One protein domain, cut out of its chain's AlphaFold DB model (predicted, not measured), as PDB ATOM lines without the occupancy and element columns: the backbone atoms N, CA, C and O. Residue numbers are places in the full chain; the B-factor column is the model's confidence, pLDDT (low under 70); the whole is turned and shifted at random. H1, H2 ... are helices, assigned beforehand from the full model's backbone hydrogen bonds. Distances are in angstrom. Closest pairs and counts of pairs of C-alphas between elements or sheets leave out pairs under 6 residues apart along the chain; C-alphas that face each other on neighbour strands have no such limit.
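Overview. This is residues 3 to 59 of the 60 residues of the protein "3-carboxymuconate cycloisomerase PcaB" of Mycobacteroides abscessus subsp. abscessus (UniProt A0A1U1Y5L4). A small head of four helices, H1 to H4, with H2 between H1 and H4, has a long arm, residues 41 to 59, that sticks out and holds H5. The printed part has 57 residues with five named helices, H1 to H5, and no named strand: all helix. It is extended, with a radius of gyration of the C-alphas of 16.5 A and spans of 49 by 24 by 14 A.

Arrangement. H1, residues 3 to 12, touches H2, residues 16 to 21, about perpendicular at 75 degrees; their closest C-alphas, Val 9 and Leu 16, are 6.0 A apart. H3, residues 24 to 27, and H2 only just touch, only at the corner, with 3 pairs of C-alphas within 8 A, the closest Arg 21 and Ile 27 at 6.3 A. H4, residues 32 to 38, touches H2, closest at C-alphas 36 and 17, 7.4 A. H5, residues 48 to 57, touches no helix. Every O i to N i+4 pair is within hydrogen-bond range in H2, H4 and H5, and 5 of 6 in H1; H3 is too short for one.

Along the chain. H1 spans 14.6 A from C-alpha 3 at (-49.651, -5.823, 29.125); H5 spans 14.5 A to C-alpha 57 at (-34.892, 0.378, -7.493).

Size, cuts and confidence. The printed part has no cut and no long link. Residues 4 to 5 and 7 to 10 have pLDDT under 70.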
ATOM      1  N   THR A   3     -50.650  -5.992  28.057       71.31
ATOM      2  CA  THR A   3     -49.651  -5.823  29.125       71.31
ATOM      3  C   THR A   3     -49.853  -6.754  30.329       71.31
ATOM      4  O   THR A   3     -48.876  -7.232  30.886       71.31
ATOM      5  N   HIS A   4     -51.093  -7.125  30.674       66.31
ATOM      6  CA  HIS A   4     -51.355  -8.061  31.781       66.31
ATOM      7  C   HIS A   4     -50.889  -9.501  31.498       66.31
ATOM      8  O   HIS A   4     -50.687 -10.278  32.431       66.31
ATOM      9  N   VAL A   5     -50.755  -9.883  30.223       63.81
ATOM     10  CA  VAL A   5     -50.187 -11.182  29.826       63.81
ATOM     11  C   VAL A   5     -48.673 -11.162  30.040       63.81
ATOM     12  O   VAL A   5     -48.112 -12.115  30.575       63.81
ATOM     13  N   VAL A   6     -48.032 -10.040  29.705       73.50
ATOM     14  CA  VAL A   6     -46.583  -9.826  29.832       73.50
ATOM     15  C   VAL A   6     -46.128  -9.882  31.294       73.50
ATOM     16  O   VAL A   6     -45.141 -10.549  31.597       73.50
ATOM     17  N   ASP A   7     -46.885  -9.291  32.222       69.00
ATOM     18  CA  ASP A   7     -46.546  -9.333  33.654       69.00
ATOM     19  C   ASP A   7     -46.503 -10.773  34.206       69.00
ATOM     20  O   ASP A   7     -45.667 -11.118  35.047       69.00
ATOM     21  N   GLN A   8     -47.375 -11.657  33.704       62.97
ATOM     22  CA  GLN A   8     -47.408 -13.064  34.114       62.97
ATOM     23  C   GLN A   8     -46.287 -13.900  33.492       62.97
ATOM     24  O   GLN A   8     -45.742 -14.763  34.182       62.97
ATOM     25  N   VAL A   9     -45.931 -13.636  32.231       69.44
ATOM     26  CA  VAL A   9     -44.763 -14.223  31.543       69.44
ATOM     27  C   VAL A   9     -43.500 -13.959  32.364       69.44
ATOM     28  O   VAL A   9     -42.795 -14.896  32.734       69.44
ATOM     29  N   ILE A  10     -43.275 -12.697  32.744       67.50
ATOM     30  CA  ILE A  10     -42.090 -12.265  33.497       67.50
ATOM     31  C   ILE A  10     -42.049 -12.902  34.892       67.50
ATOM     32  O   ILE A  10     -41.009 -13.394  35.319       67.50
ATOM     33  N   THR A  11     -43.182 -12.935  35.599       73.19
ATOM     34  CA  THR A  11     -43.225 -13.417  36.991       73.19
ATOM     35  C   THR A  11     -43.112 -14.944  37.098       73.19
ATOM     36  O   THR A  11     -42.646 -15.456  38.113       73.19
ATOM     37  N   ARG A  12     -43.559 -15.688  36.077       73.44
ATOM     38  CA  ARG A  12     -43.636 -17.161  36.109       73.44
ATOM     39  C   ARG A  12     -42.591 -17.866  35.244       73.44
ATOM     40  O   ARG A  12     -42.547 -19.091  35.263       73.44
ATOM     41  N   GLY A  13     -41.777 -17.122  34.490       76.62
ATOM     42  CA  GLY A  13     -40.800 -17.694  33.558       76.62
ATOM     43  C   GLY A  13     -41.440 -18.454  32.391       76.62
ATOM     44  O   GLY A  13     -40.810 -19.342  31.827       76.62
ATOM     45  N   LEU A  14     -42.695 -18.138  32.058       81.25
ATOM     46  CA  LEU A  14     -43.409 -18.732  30.925       81.25
ATOM     47  C   LEU A  14     -43.089 -17.958  29.649       81.25
ATOM     48  O   LEU A  14     -42.839 -16.758  29.703       81.25
ATOM     49  N   SER A  15     -43.166 -18.608  28.492       87.31
ATOM     50  CA  SER A  15     -43.176 -17.914  27.204       87.31
ATOM     51  C   SER A  15     -44.504 -17.180  26.981       87.31
ATOM     52  O   SER A  15     -45.553 -17.553  27.516       87.31
ATOM     53  N   LEU A  16     -44.489 -16.152  26.126       86.56
ATOM     54  CA  LEU A  16     -45.715 -15.455  25.718       86.56
ATOM     55  C   LEU A  16     -46.718 -16.413  25.057       86.56
ATOM     56  O   LEU A  16     -47.922 -16.279  25.264       86.56
ATOM     57  N   ARG A  17     -46.222 -17.423  24.337       89.44
ATOM     58  CA  ARG A  17     -47.028 -18.480  23.710       89.44
ATOM     59  C   ARG A  17     -47.812 -19.284  24.746       89.44
ATOM     60  O   ARG A  17     -49.028 -19.413  24.632       89.44
ATOM     61  N   GLU A  18     -47.141 -19.760  25.791       87.88
ATOM     62  CA  GLU A  18     -47.774 -20.512  26.884       87.88
ATOM     63  C   GLU A  18     -48.766 -19.648  27.670       87.88
ATOM     64  O   GLU A  18     -49.887 -20.077  27.942       87.88
ATOM     65  N   ALA A  19     -48.392 -18.406  27.987       87.50
ATOM     66  CA  ALA A  19     -49.259 -17.491  28.726       87.50
ATOM     67  C   ALA A  19     -50.518 -17.086  27.939       87.50
ATOM     68  O   ALA A  19     -51.566 -16.850  28.541       87.50
ATOM     69  N   THR A  20     -50.422 -17.014  26.609       87.75
ATOM     70  CA  THR A  20     -51.544 -16.685  25.718       87.75
ATOM     71  C   THR A  20     -52.517 -17.858  25.607       87.75
ATOM     72  O   THR A  20     -53.721 -17.670  25.755       87.75
ATOM     73  N   ARG A  21     -52.008 -19.085  25.445       89.69
ATOM     74  CA  ARG A  21     -52.830 -20.306  25.375       89.69
ATOM     75  C   ARG A  21     -53.552 -20.639  26.677       89.69
ATOM     76  O   ARG A  21     -54.642 -21.196  26.659       89.69
ATOM     77  N   ALA A  22     -52.975 -20.272  27.819       88.00
ATOM     78  CA  ALA A  22     -53.580 -20.511  29.127       88.00
ATOM     79  C   ALA A  22     -54.803 -19.615  29.431       88.00
ATOM     80  O   ALA A  22     -55.359 -19.707  30.526       88.00
ATOM     81  N   ARG A  23     -55.207 -18.732  28.507       87.44
ATOM     82  CA  ARG A  23     -56.259 -17.728  28.709       87.44
ATOM     83  C   ARG A  23     -57.530 -18.070  27.936       87.44
ATOM     84  O   ARG A  23     -57.548 -17.903  26.713       87.44
ATOM     85  N   PRO A  24     -58.608 -18.484  28.629       87.50
ATOM     86  CA  PRO A  24     -59.893 -18.802  28.009       87.50
ATOM     87  C   PRO A  24     -60.434 -17.669  27.135       87.50
ATOM     88  O   PRO A  24     -61.002 -17.917  26.078       87.50
ATOM     89  N   GLU A  25     -60.219 -16.420  27.549       90.00
ATOM     90  CA  GLU A  25     -60.683 -15.240  26.830       90.00
ATOM     91  C   GLU A  25     -59.959 -14.994  25.502       90.00
ATOM     92  O   GLU A  25     -60.478 -14.243  24.688       90.00
ATOM     93  N   ILE A  26     -58.789 -15.600  25.271       88.50
ATOM     94  CA  ILE A  26     -58.034 -15.475  24.015       88.50
ATOM     95  C   ILE A  26     -58.328 -16.665  23.100       88.50
ATOM     96  O   ILE A  26     -58.675 -16.471  21.937       88.50
ATOM     97  N   ILE A  27     -58.266 -17.888  23.632       91.94
ATOM     98  CA  ILE A  27     -58.517 -19.114  22.851       91.94
ATOM     99  C   ILE A  27     -59.985 -19.260  22.417       91.94
ATOM    100  O   ILE A  27     -60.297 -20.049  21.534       91.94
ATOM    101  N   ALA A  28     -60.900 -18.489  23.016       94.56
ATOM    102  CA  ALA A  28     -62.274 -18.370  22.532       94.56
ATOM    103  C   ALA A  28     -62.373 -17.675  21.158       94.56
ATOM    104  O   ALA A  28     -63.382 -17.839  20.476       94.56
ATOM    105  N   TRP A  29     -61.354 -16.902  20.767       95.12
ATOM    106  CA  TRP A  29     -61.339 -16.114  19.528       95.12
ATOM    107  C   TRP A  29     -60.267 -16.547  18.537       95.12
ATOM    108  O   TRP A  29     -60.437 -16.309  17.346       95.12
ATOM    109  N   LEU A  30     -59.174 -17.138  19.017       94.38
ATOM    110  CA  LEU A  30     -58.031 -17.524  18.198       94.38
ATOM    111  C   LEU A  30     -57.749 -19.012  18.357       94.38
ATOM    112  O   LEU A  30     -57.650 -19.528  19.472       94.38
ATOM    113  N   SER A  31     -57.570 -19.684  17.230       94.44
ATOM    114  CA  SER A  31     -57.022 -21.033  17.181       94.44
ATOM    115  C   SER A  31     -55.546 -21.054  17.589       94.44
ATOM    116  O   SER A  31     -54.843 -20.042  17.560       94.44
ATOM    117  N   ASP A  32     -55.042 -22.243  17.917       91.69
ATOM    118  CA  ASP A  32     -53.623 -22.433  18.228       91.69
ATOM    119  C   ASP A  32     -52.697 -22.040  17.073       91.69
ATOM    120  O   ASP A  32     -51.605 -21.537  17.330       91.69
ATOM    121  N   ALA A  33     -53.134 -22.247  15.826       94.69
ATOM    122  CA  ALA A  33     -52.372 -21.885  14.638       94.69
ATOM    123  C   ALA A  33     -52.307 -20.363  14.446       94.69
ATOM    124  O   ALA A  33     -51.236 -19.834  14.175       94.69
ATOM    125  N   GLU A  34     -53.419 -19.651  14.660       95.25
ATOM    126  CA  GLU A  34     -53.451 -18.182  14.592       95.25
ATOM    127  C   GLU A  34     -52.613 -17.550  15.708       95.25
ATOM    128  O   GLU A  34     -51.891 -16.584  15.475       95.25
ATOM    129  N   ILE A  35     -52.650 -18.115  16.921       93.56
ATOM    130  CA  ILE A  35     -51.742 -17.707  18.003       93.56
ATOM    131  C   ILE A  35     -50.292 -17.956  17.592       93.56
ATOM    132  O   ILE A  35     -49.421 -17.133  17.884       93.56
ATOM    133  N   ASP A  36     -50.019 -19.082  16.929       94.25
ATOM    134  CA  ASP A  36     -48.665 -19.398  16.511       94.25
ATOM    135  C   ASP A  36     -48.129 -18.426  15.462       94.25
ATOM    136  O   ASP A  36     -47.003 -17.951  15.625       94.25
ATOM    137  N   GLU A  37     -48.954 -18.091  14.472       95.19
ATOM    138  CA  GLU A  37     -48.664 -17.134  13.406       95.19
ATOM    139  C   GLU A  37     -48.466 -15.711  13.943       95.19
ATOM    140  O   GLU A  37     -47.501 -15.046  13.575       95.19
ATOM    141  N   LEU A  38     -49.321 -15.255  14.863       94.31
ATOM    142  CA  LEU A  38     -49.211 -13.925  15.477       94.31
ATOM    143  C   LEU A  38     -47.952 -13.757  16.339       94.31
ATOM    144  O   LEU A  38     -47.485 -12.637  16.542       94.31
ATOM    145  N   LEU A  39     -47.432 -14.854  16.893       92.94
ATOM    146  CA  LEU A  39     -46.231 -14.860  17.728       92.94
ATOM    147  C   LEU A  39     -44.955 -15.196  16.946       92.94
ATOM    148  O   LEU A  39     -43.885 -15.300  17.553       92.94
ATOM    149  N   ASP A  40     -45.049 -15.389  15.633       94.38
ATOM    150  CA  ASP A  40     -43.887 -15.525  14.766       94.38
ATOM    151  C   ASP A  40     -43.324 -14.129  14.429       94.38
ATOM    152  O   ASP A  40     -43.996 -13.325  13.787       94.38
ATOM    153  N   PRO A  41     -42.083 -13.791  14.822       93.38
ATOM    154  CA  PRO A  41     -41.499 -12.498  14.474       93.38
ATOM    155  C   PRO A  41     -41.375 -12.272  12.958       93.38
ATOM    156  O   PRO A  41     -41.339 -11.120  12.523       93.38
ATOM    157  N   ALA A  42     -41.320 -13.332  12.145       94.50
ATOM    158  CA  ALA A  42     -41.238 -13.214  10.691       94.50
ATOM    159  C   ALA A  42     -42.521 -12.632  10.070       94.50
ATOM    160  O   ALA A  42     -42.453 -11.985   9.022       94.50
ATOM    161  N   THR A  43     -43.675 -12.802  10.723       93.31
ATOM    162  CA  THR A  43     -44.978 -12.327  10.228       93.31
ATOM    163  C   THR A  43     -45.256 -10.866  10.602       93.31
ATOM    164  O   THR A  43     -46.214 -10.271  10.112       93.31
ATOM    165  N   TYR A  44     -44.387 -10.239  11.408       93.75
ATOM    166  CA  TYR A  44     -44.575  -8.883  11.937       93.75
ATOM    167  C   TYR A  44     -43.548  -7.866  11.411       93.75
ATOM    168  O   TYR A  44     -43.089  -6.974  12.123       93.75
ATOM    169  N   THR A  45     -43.165  -7.987  10.141       95.31
ATOM    170  CA  THR A  45     -42.179  -7.091   9.505       95.31
ATOM    171  C   THR A  45     -42.806  -5.868   8.824       95.31
ATOM    172  O   THR A  45     -42.094  -4.970   8.372       95.31
ATOM    173  N   GLY A  46     -44.138  -5.784   8.780       93.81
ATOM    174  CA  GLY A  46     -44.857  -4.655   8.190       93.81
ATOM    175  C   GLY A  46     -44.490  -4.445   6.720       93.81
ATOM    176  O   GLY A  46     -44.537  -5.377   5.926       93.81
ATOM    177  N   ALA A  47     -44.119  -3.213   6.360       95.31
ATOM    178  CA  ALA A  47     -43.749  -2.843   4.992       95.31
ATOM    179  C   ALA A  47     -42.250  -3.038   4.671       95.31
ATOM    180  O   ALA A  47     -41.748  -2.465   3.705       95.31
ATOM    181  N   ALA A  48     -41.503  -3.785   5.495       95.12
ATOM    182  CA  ALA A  48     -40.051  -3.906   5.343       95.12
ATOM    183  C   ALA A  48     -39.635  -4.405   3.949       95.12
ATOM    184  O   ALA A  48     -38.676  -3.886   3.386       95.12
ATOM    185  N   GLY A  49     -40.370  -5.363   3.372       94.56
ATOM    186  CA  GLY A  49     -40.088  -5.873   2.027       94.56
ATOM    187  C   GLY A  49     -40.214  -4.795   0.950       94.56
ATOM    188  O   GLY A  49     -39.298  -4.613   0.154       94.56
ATOM    189  N   GLN A  50     -41.304  -4.029   0.981       96.31
ATOM    190  CA  GLN A  50     -41.569  -2.947   0.032       96.31
ATOM    191  C   GLN A  50     -40.521  -1.835   0.138       96.31
ATOM    192  O   GLN A  50     -40.041  -1.340  -0.876       96.31
ATOM    193  N   LEU A  51     -40.121  -1.478   1.360       96.88
ATOM    194  CA  LEU A  51     -39.088  -0.465   1.590       96.88
ATOM    195  C   LEU A  51     -37.720  -0.905   1.048       96.88
ATOM    196  O   LEU A  51     -36.973  -0.092   0.507       96.88
ATOM    197  N   VAL A  52     -37.386  -2.193   1.176       96.56
ATOM    198  CA  VAL A  52     -36.157  -2.757   0.595       96.56
ATOM    199  C   VAL A  52     -36.222  -2.747  -0.933       96.56
ATOM    200  O   VAL A  52     -35.249  -2.370  -1.580       96.56
ATOM    201  N   GLU A  53     -37.357  -3.125  -1.518       97.12
ATOM    202  CA  GLU A  53     -37.557  -3.126  -2.970       97.12
ATOM    203  C   GLU A  53     -37.454  -1.716  -3.577       97.12
ATOM    204  O   GLU A  53     -36.787  -1.515  -4.597       97.12
ATOM    205  N   GLU A  54     -38.037  -0.719  -2.911       96.69
ATOM    206  CA  GLU A  54     -37.925   0.686  -3.302       96.69
ATOM    207  C   GLU A  54     -36.462   1.151  -3.260       96.69
ATOM    208  O   GLU A  54     -35.954   1.711  -4.234       96.69
ATOM    209  N   ALA A  55     -35.735   0.832  -2.184       95.94
ATOM    210  CA  ALA A  55     -34.320   1.172  -2.063       95.94
ATOM    211  C   ALA A  55     -33.456   0.544  -3.174       95.94
ATOM    212  O   ALA A  55     -32.568   1.207  -3.704       95.94
ATOM    213  N   LEU A  56     -33.722  -0.712  -3.552       96.81
ATOM    214  CA  LEU A  56     -33.001  -1.390  -4.636       96.81
ATOM    215  C   LEU A  56     -33.274  -0.754  -6.004       96.81
ATOM    216  O   LEU A  56     -32.353  -0.625  -6.806       96.81
ATOM    217  N   THR A  57     -34.506  -0.306  -6.246       95.88
ATOM    218  CA  THR A  57     -34.892   0.378  -7.493       95.88
ATOM    219  C   THR A  57     -34.173   1.721  -7.664       95.88
ATOM    220  O   THR A  57     -33.861   2.124  -8.779       95.88
ATOM    221  N   HIS A  58     -33.860   2.414  -6.568       87.81
ATOM    222  CA  HIS A  58     -33.129   3.686  -6.598       87.81
ATOM    223  C   HIS A  58     -31.601   3.545  -6.716       87.81
ATOM    224  O   HIS A  58     -30.904   4.557  -6.812       87.81
ATOM    225  N   LEU A  59     -31.073   2.317  -6.691       83.69
ATOM    226  CA  LEU A  59     -29.640   2.022  -6.817       83.69
ATOM    227  C   LEU A  59     -29.225   1.562  -8.227       83.69
ATOM    228  O   LEU A  59     -28.025   1.456  -8.484       83.69
TER     229      LEU A  59